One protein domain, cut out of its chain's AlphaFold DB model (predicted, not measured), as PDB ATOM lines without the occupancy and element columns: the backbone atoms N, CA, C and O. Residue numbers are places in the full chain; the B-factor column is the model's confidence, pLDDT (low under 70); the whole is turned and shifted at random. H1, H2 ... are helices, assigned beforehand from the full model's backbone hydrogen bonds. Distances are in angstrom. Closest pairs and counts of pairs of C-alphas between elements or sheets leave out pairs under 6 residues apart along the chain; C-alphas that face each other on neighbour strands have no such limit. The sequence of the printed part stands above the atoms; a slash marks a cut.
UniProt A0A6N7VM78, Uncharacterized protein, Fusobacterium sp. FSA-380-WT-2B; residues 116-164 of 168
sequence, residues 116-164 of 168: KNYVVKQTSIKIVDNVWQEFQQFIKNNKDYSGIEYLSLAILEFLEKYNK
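What this domain is: This is residues 116 to 164 of the 168 residues of an uncharacterized protein of Fusobacterium sp. FSA-380-WT-2B (UniProt A0A6N7VM78). The longest helix, H2, and the shorter H1 form an open V, coming near each other where H1 ends and H2 begins, while residues 116 to 128, a long stretch with no named element, lead to the start of H1, with residues 121 to 128 of it standing free. The two arms spread apart, and residues 121 to 134 and 154 to 164 stand free. The printed part has 49 residues with two named helices, H1 then H2, and no named strand: all helix. It is loose, with a radius of gyration of the C-alphas of 12.2 A and spans of 28 by 25 by 21 A.

How they stand to each other: H2, residues 147 to 162, and H1, residues 129 to 141, are close but not clearly touching. Their closest C-alphas, of Gly 147 and Ile 139, are 6.5 A apart. They run opposite ways at a steep tilt of 65 degrees. In H1 and H2 every O i to N i+4 pair is within hydrogen-bond range.

Where its parts are: H2 is 22.7 A long from C-alpha 147 at (121.275, -27.862, 157.628) to C-alpha 162 at (123.592, -11.041, 172.634). H1 is 18.7 A long and begins with C-alpha 129 at (109.054, -18.103, 154.694).

The domain as a whole: The C-alphas farthest apart, of Lys 116 and Asn 130, are 34.4 A apart. The link from H1 to H2 is tight, and the printed part has no cut. Residue 164 has pLDDT under 70.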
ATOM      1  N   LYS A 116     131.023 -36.019 172.013       82.06
ATOM      2  CA  LYS A 116     130.120 -36.264 173.158       82.06
ATOM      3  C   LYS A 116     129.153 -35.106 173.451       82.06
ATOM      4  O   LYS A 116     128.194 -35.311 174.187       82.06
ATOM      5  N   ASN A 117     129.399 -33.917 172.897       82.12
ATOM      6  CA  ASN A 117     128.553 -32.737 173.094       82.12
ATOM      7  C   ASN A 117     127.446 -32.617 172.038       82.12
ATOM      8  O   ASN A 117     126.522 -31.826 172.215       82.12
ATOM      9  N   TYR A 118     127.514 -33.398 170.954       85.25
ATOM     10  CA  TYR A 118     126.512 -33.383 169.894       85.25
ATOM     11  C   TYR A 118     125.257 -34.155 170.324       85.25
ATOM     12  O   TYR A 118     125.055 -35.321 169.983       85.25
ATOM     13  N   VAL A 119     124.416 -33.504 171.125       85.12
ATOM     14  CA  VAL A 119     123.144 -34.054 171.605       85.12
ATOM     15  C   VAL A 119     121.998 -33.323 170.913       85.12
ATOM     16  O   VAL A 119     121.719 -32.160 171.200       85.12
ATOM     17  N   VAL A 120     121.323 -34.013 169.993       84.00
ATOM     18  CA  VAL A 120     120.227 -33.436 169.202       84.00
ATOM     19  C   VAL A 120     118.908 -33.555 169.960       84.00
ATOM     20  O   VAL A 120     118.506 -34.642 170.372       84.00
ATOM     21  N   LYS A 121     118.193 -32.435 170.096       86.19
ATOM     22  CA  LYS A 121     116.818 -32.391 170.604       86.19
ATOM     23  C   LYS A 121     115.878 -31.942 169.491       86.19
ATOM     24  O   LYS A 121     116.056 -30.867 168.929       86.19
ATOM     25  N   GLN A 122     114.851 -32.738 169.208       86.19
ATOM     26  CA  GLN A 122     113.829 -32.367 168.234       86.19
ATOM     27  C   GLN A 122     112.881 -31.318 168.830       86.19
ATOM     28  O   GLN A 122     112.354 -31.487 169.931       86.19
ATOM     29  N   THR A 123     112.676 -30.221 168.105       85.69
ATOM     30  CA  THR A 123     111.784 -29.123 168.493       85.69
ATOM     31  C   THR A 123     111.112 -28.527 167.257       85.69
ATOM     32  O   THR A 123     111.641 -28.644 166.152       85.69
ATOM     33  N   SER A 124     109.937 -27.918 167.428       88.94
ATOM     34  CA  SER A 124     109.208 -27.230 166.362       88.94
ATOM     35  C   SER A 124     109.348 -25.715 166.518       88.94
ATOM     36  O   SER A 124     109.016 -25.147 167.556       88.94
ATOM     37  N   ILE A 125     109.845 -25.052 165.471       87.38
ATOM     38  CA  ILE A 125     110.045 -23.598 165.420       87.38
ATOM     39  C   ILE A 125     109.361 -23.074 164.157       87.38
ATOM     40  O   ILE A 125     109.446 -23.694 163.098       87.38
ATOM     41  N   LYS A 126     108.669 -21.935 164.265       92.81
ATOM     42  CA  LYS A 126     108.132 -21.213 163.105       92.81
ATOM     43  C   LYS A 126     109.181 -20.218 162.610       92.81
ATOM     44  O   LYS A 126     109.674 -19.423 163.402       92.81
ATOM     45  N   ILE A 127     109.491 -20.261 161.318       90.81
ATOM     46  CA  ILE A 127     110.450 -19.374 160.646       90.81
ATOM     47  C   ILE A 127     109.697 -18.629 159.540       90.81
ATOM     48  O   ILE A 127     108.759 -19.174 158.959       90.81
ATOM     49  N   VAL A 128     110.070 -17.375 159.280       95.56
ATOM     50  CA  VAL A 128     109.481 -16.580 158.194       95.56
ATOM     51  C   VAL A 128     109.868 -17.196 156.844       95.56
ATOM     52  O   VAL A 128     111.025 -17.555 156.641       95.56
ATOM     53  N   ASP A 129     108.902 -17.326 155.933       93.75
ATOM     54  CA  ASP A 129     109.054 -18.103 154.694       93.75
ATOM     55  C   ASP A 129     110.203 -17.611 153.797       93.75
ATOM     56  O   ASP A 129     111.027 -18.407 153.357       93.75
ATOM     57  N   ASN A 130     110.338 -16.298 153.599       95.19
ATOM     58  CA  ASN A 130     111.431 -15.725 152.804       95.19
ATOM     59  C   ASN A 130     112.817 -16.012 153.410       95.19
ATOM     60  O   ASN A 130     113.724 -16.432 152.698       95.19
ATOM     61  N   VAL A 131     112.961 -15.876 154.733       91.75
ATOM     62  CA  VAL A 131     114.207 -16.193 155.451       91.75
ATOM     63  C   VAL A 131     114.542 -17.677 155.311       91.75
ATOM     64  O   VAL A 131     115.698 -18.043 155.106       91.75
ATOM     65  N   TRP A 132     113.531 -18.546 155.382       93.69
ATOM     66  CA  TRP A 132     113.724 -19.976 155.170       93.69
ATOM     67  C   TRP A 132     114.177 -20.292 153.742       93.69
ATOM     68  O   TRP A 132     115.093 -21.091 153.561       93.69
ATOM     69  N   GLN A 133     113.591 -19.652 152.729       94.12
ATOM     70  CA  GLN A 133     113.993 -19.833 151.331       94.12
ATOM     71  C   GLN A 133     115.438 -19.387 151.081       94.12
ATOM     72  O   GLN A 133     116.208 -20.127 150.463       94.12
ATOM     73  N   GLU A 134     115.832 -18.223 151.605       92.69
ATOM     74  CA  GLU A 134     117.211 -17.726 151.529       92.69
ATOM     75  C   GLU A 134     118.190 -18.685 152.214       92.69
ATOM     76  O   GLU A 134     119.216 -19.052 151.639       92.69
ATOM     77  N   PHE A 135     117.834 -19.176 153.402       93.19
ATOM     78  CA  PHE A 135     118.632 -20.153 154.134       93.19
ATOM     79  C   PHE A 135     118.780 -21.479 153.373       93.19
ATOM     80  O   PHE A 135     119.877 -22.026 153.270       93.19
ATOM     81  N   GLN A 136     117.700 -21.984 152.770       92.62
ATOM     82  CA  GLN A 136     117.751 -23.182 151.930       92.62
ATOM     83  C   GLN A 136     118.660 -22.985 150.712       92.62
ATOM     84  O   GLN A 136     119.395 -23.901 150.338       92.62
ATOM     85  N   GLN A 137     118.643 -21.800 150.098       92.62
ATOM     86  CA  GLN A 137     119.533 -21.482 148.985       92.62
ATOM     87  C   GLN A 137     120.996 -21.391 149.437       92.62
ATOM     88  O   GLN A 137     121.882 -21.905 148.754       92.62
ATOM     89  N   PHE A 138     121.247 -20.812 150.611       91.31
ATOM     90  CA  PHE A 138     122.574 -20.760 151.219       91.31
ATOM     91  C   PHE A 138     123.147 -22.162 151.476       91.31
ATOM     92  O   PHE A 138     124.273 -22.435 151.065       91.31
ATOM     93  N   ILE A 139     122.368 -23.076 152.071       91.44
ATOM     94  CA  ILE A 139     122.806 -24.463 152.323       91.44
ATOM     95  C   ILE A 139     123.105 -25.199 151.012       91.44
ATOM     96  O   ILE A 139     124.067 -25.956 150.923       91.44
ATOM     97  N   LYS A 140     122.303 -24.990 149.960       88.56
ATOM     98  CA  LYS A 140     122.559 -25.626 148.654       88.56
ATOM     99  C   LYS A 140     123.914 -25.228 148.069       88.56
ATOM    100  O   LYS A 140     124.558 -26.055 147.423       88.56
ATOM    101  N   ASN A 141     124.318 -23.982 148.304       87.56
ATOM    102  CA  ASN A 141     125.563 -23.419 147.796       87.56
ATOM    103  C   ASN A 141     126.782 -23.762 148.672       87.56
ATOM    104  O   ASN A 141     127.893 -23.746 148.155       87.56
ATOM    105  N   ASN A 142     126.588 -24.109 149.951       84.31
ATOM    106  CA  ASN A 142     127.665 -24.388 150.908       84.31
ATOM    107  C   ASN A 142     127.472 -25.773 151.545       84.31
ATOM    108  O   ASN A 142     126.593 -25.965 152.386       84.31
ATOM    109  N   LYS A 143     128.302 -26.749 151.166       82.25
ATOM    110  CA  LYS A 143     128.127 -28.164 151.553       82.25
ATOM    111  C   LYS A 143     129.010 -28.620 152.714       82.25
ATOM    112  O   LYS A 143     129.075 -29.817 152.981       82.25
ATOM    113  N   ASP A 144     129.663 -27.684 153.390       84.50
ATOM    114  CA  ASP A 144     130.614 -27.987 154.464       84.50
ATOM    115  C   ASP A 144     129.912 -28.528 155.717       84.50
ATOM    116  O   ASP A 144     130.470 -29.355 156.436       84.50
ATOM    117  N   TYR A 145     128.655 -28.122 155.927       87.38
ATOM    118  CA  TYR A 145     127.824 -28.528 157.056       87.38
ATOM    119  C   TYR A 145     126.423 -28.973 156.626       87.38
ATOM    120  O   TYR A 145     125.894 -28.601 155.577       87.38
ATOM    121  N   SER A 146     125.784 -29.777 157.468       88.12
ATOM    122  CA  SER A 146     124.369 -30.113 157.366       88.12
ATOM    123  C   SER A 146     123.485 -28.917 157.735       88.12
ATOM    124  O   SER A 146     123.880 -28.007 158.465       88.12
ATOM    125  N   GLY A 147     122.224 -28.930 157.288       88.25
ATOM    126  CA  GLY A 147     121.275 -27.862 157.628       88.25
ATOM    127  C   GLY A 147     121.059 -27.686 159.139       88.25
ATOM    128  O   GLY A 147     120.846 -26.567 159.599       88.25
ATOM    129  N   ILE A 148     121.161 -28.770 159.920       89.25
ATOM    130  CA  ILE A 148     121.060 -28.726 161.388       89.25
ATOM    131  C   ILE A 148     122.280 -28.023 161.988       89.25
ATOM    132  O   ILE A 148     122.132 -27.218 162.907       89.25
ATOM    133  N   GLU A 149     123.474 -28.298 161.471       90.44
ATOM    134  CA  GLU A 149     124.715 -27.664 161.919       90.44
ATOM    135  C   GLU A 149     124.730 -26.172 161.582       90.44
ATOM    136  O   GLU A 149     125.028 -25.369 162.460       90.44
ATOM    137  N   TYR A 150     124.287 -25.777 160.384       91.88
ATOM    138  CA  TYR A 150     124.122 -24.361 160.039       91.88
ATOM    139  C   TYR A 150     123.131 -23.636 160.953       91.88
ATOM    140  O   TYR A 150     123.426 -22.545 161.438       91.88
ATOM    141  N   LEU A 151     121.973 -24.247 161.238       91.12
ATOM    142  CA  LEU A 151     121.020 -23.685 162.201       91.12
ATOM    143  C   LEU A 151     121.640 -23.570 163.597       91.12
ATOM    144  O   LEU A 151     121.453 -22.566 164.282       91.12
ATOM    145  N   SER A 152     122.395 -24.584 164.018       90.88
ATOM    146  CA  SER A 152     123.048 -24.609 165.327       90.88
ATOM    147  C   SER A 152     124.138 -23.542 165.443       90.88
ATOM    148  O   SER A 152     124.233 -22.898 166.486       90.88
ATOM    149  N   LEU A 153     124.914 -23.313 164.379       90.88
ATOM    150  CA  LEU A 153     125.906 -22.239 164.287       90.88
ATOM    151  C   LEU A 153     125.242 -20.864 164.386       90.88
ATOM    152  O   LEU A 153     125.656 -20.061 165.216       90.88
ATOM    153  N   ALA A 154     124.170 -20.623 163.626       89.62
ATOM    154  CA  ALA A 154     123.447 -19.350 163.659       89.62
ATOM    155  C   ALA A 154     122.876 -19.041 165.055       89.62
ATOM    156  O   ALA A 154     122.972 -17.918 165.549       89.62
ATOM    157  N   ILE A 155     122.311 -20.051 165.729       90.31
ATOM    158  CA  ILE A 155     121.806 -19.902 167.100       90.31
ATOM    159  C   ILE A 155     122.959 -19.659 168.081       90.31
ATOM    160  O   ILE A 155     122.840 -18.811 168.965       90.31
ATOM    161  N   LEU A 156     124.068 -20.393 167.953       88.38
ATOM    162  CA  LEU A 156     125.237 -20.231 168.817       88.38
ATOM    163  C   LEU A 156     125.818 -18.821 168.701       88.38
ATOM    164  O   LEU A 156     126.050 -18.172 169.717       88.38
ATOM    165  N   GLU A 157     125.978 -18.335 167.475       85.62
ATOM    166  CA  GLU A 157     126.477 -16.998 167.186       85.62
ATOM    167  C   GLU A 157     125.542 -15.914 167.740       85.62
ATOM    168  O   GLU A 157     125.991 -14.974 168.398       85.62
ATOM    169  N   PHE A 158     124.225 -16.075 167.559       88.62
ATOM    170  CA  PHE A 158     123.234 -15.188 168.164       88.62
ATOM    171  C   PHE A 158     123.392 -15.136 169.689       88.62
ATOM    172  O   PHE A 158     123.431 -14.055 170.282       88.62
ATOM    173  N   LEU A 159     123.531 -16.294 170.340       86.81
ATOM    174  CA  LEU A 159     123.761 -16.350 171.780       86.81
ATOM    175  C   LEU A 159     125.073 -15.652 172.155       86.81
ATOM    176  O   LEU A 159     125.074 -14.841 173.066       86.81
ATOM    177  N   GLU A 160     126.182 -15.898 171.468       83.94
ATOM    178  CA  GLU A 160     127.466 -15.254 171.786       83.94
ATOM    179  C   GLU A 160     127.423 -13.730 171.613       83.94
ATOM    180  O   GLU A 160     127.977 -12.990 172.434       83.94
ATOM    181  N   LYS A 161     126.706 -13.250 170.592       81.19
ATOM    182  CA  LYS A 161     126.548 -11.824 170.299       81.19
ATOM    183  C   LYS A 161     125.697 -11.098 171.341       81.19
ATOM    184  O   LYS A 161     126.054  -9.990 171.740       81.19
ATOM    185  N   TYR A 162     124.602 -11.710 171.798       81.44
ATOM    186  CA  TYR A 162     123.592 -11.041 172.634       81.44
ATOM    187  C   TYR A 162     123.552 -11.503 174.099       81.44
ATOM    188  O   TYR A 162     122.893 -10.869 174.917       81.44
ATOM    189  N   ASN A 163     124.275 -12.560 174.478       75.06
ATOM    190  CA  ASN A 163     124.339 -13.060 175.860       75.06
ATOM    191  C   ASN A 163     125.426 -12.372 176.709       75.06
ATOM    192  O   ASN A 163     125.687 -12.785 177.841       75.06
ATOM    193  N   LYS A 164     126.074 -11.311 176.204       65.38
ATOM    194  CA  LYS A 164     126.893 -10.428 177.045       65.38
ATOM    195  C   LYS A 164     125.961  -9.719 178.026       65.38
ATOM    196  O   LYS A 164     125.389  -8.685 177.700       65.38
TER     197      LYS A 164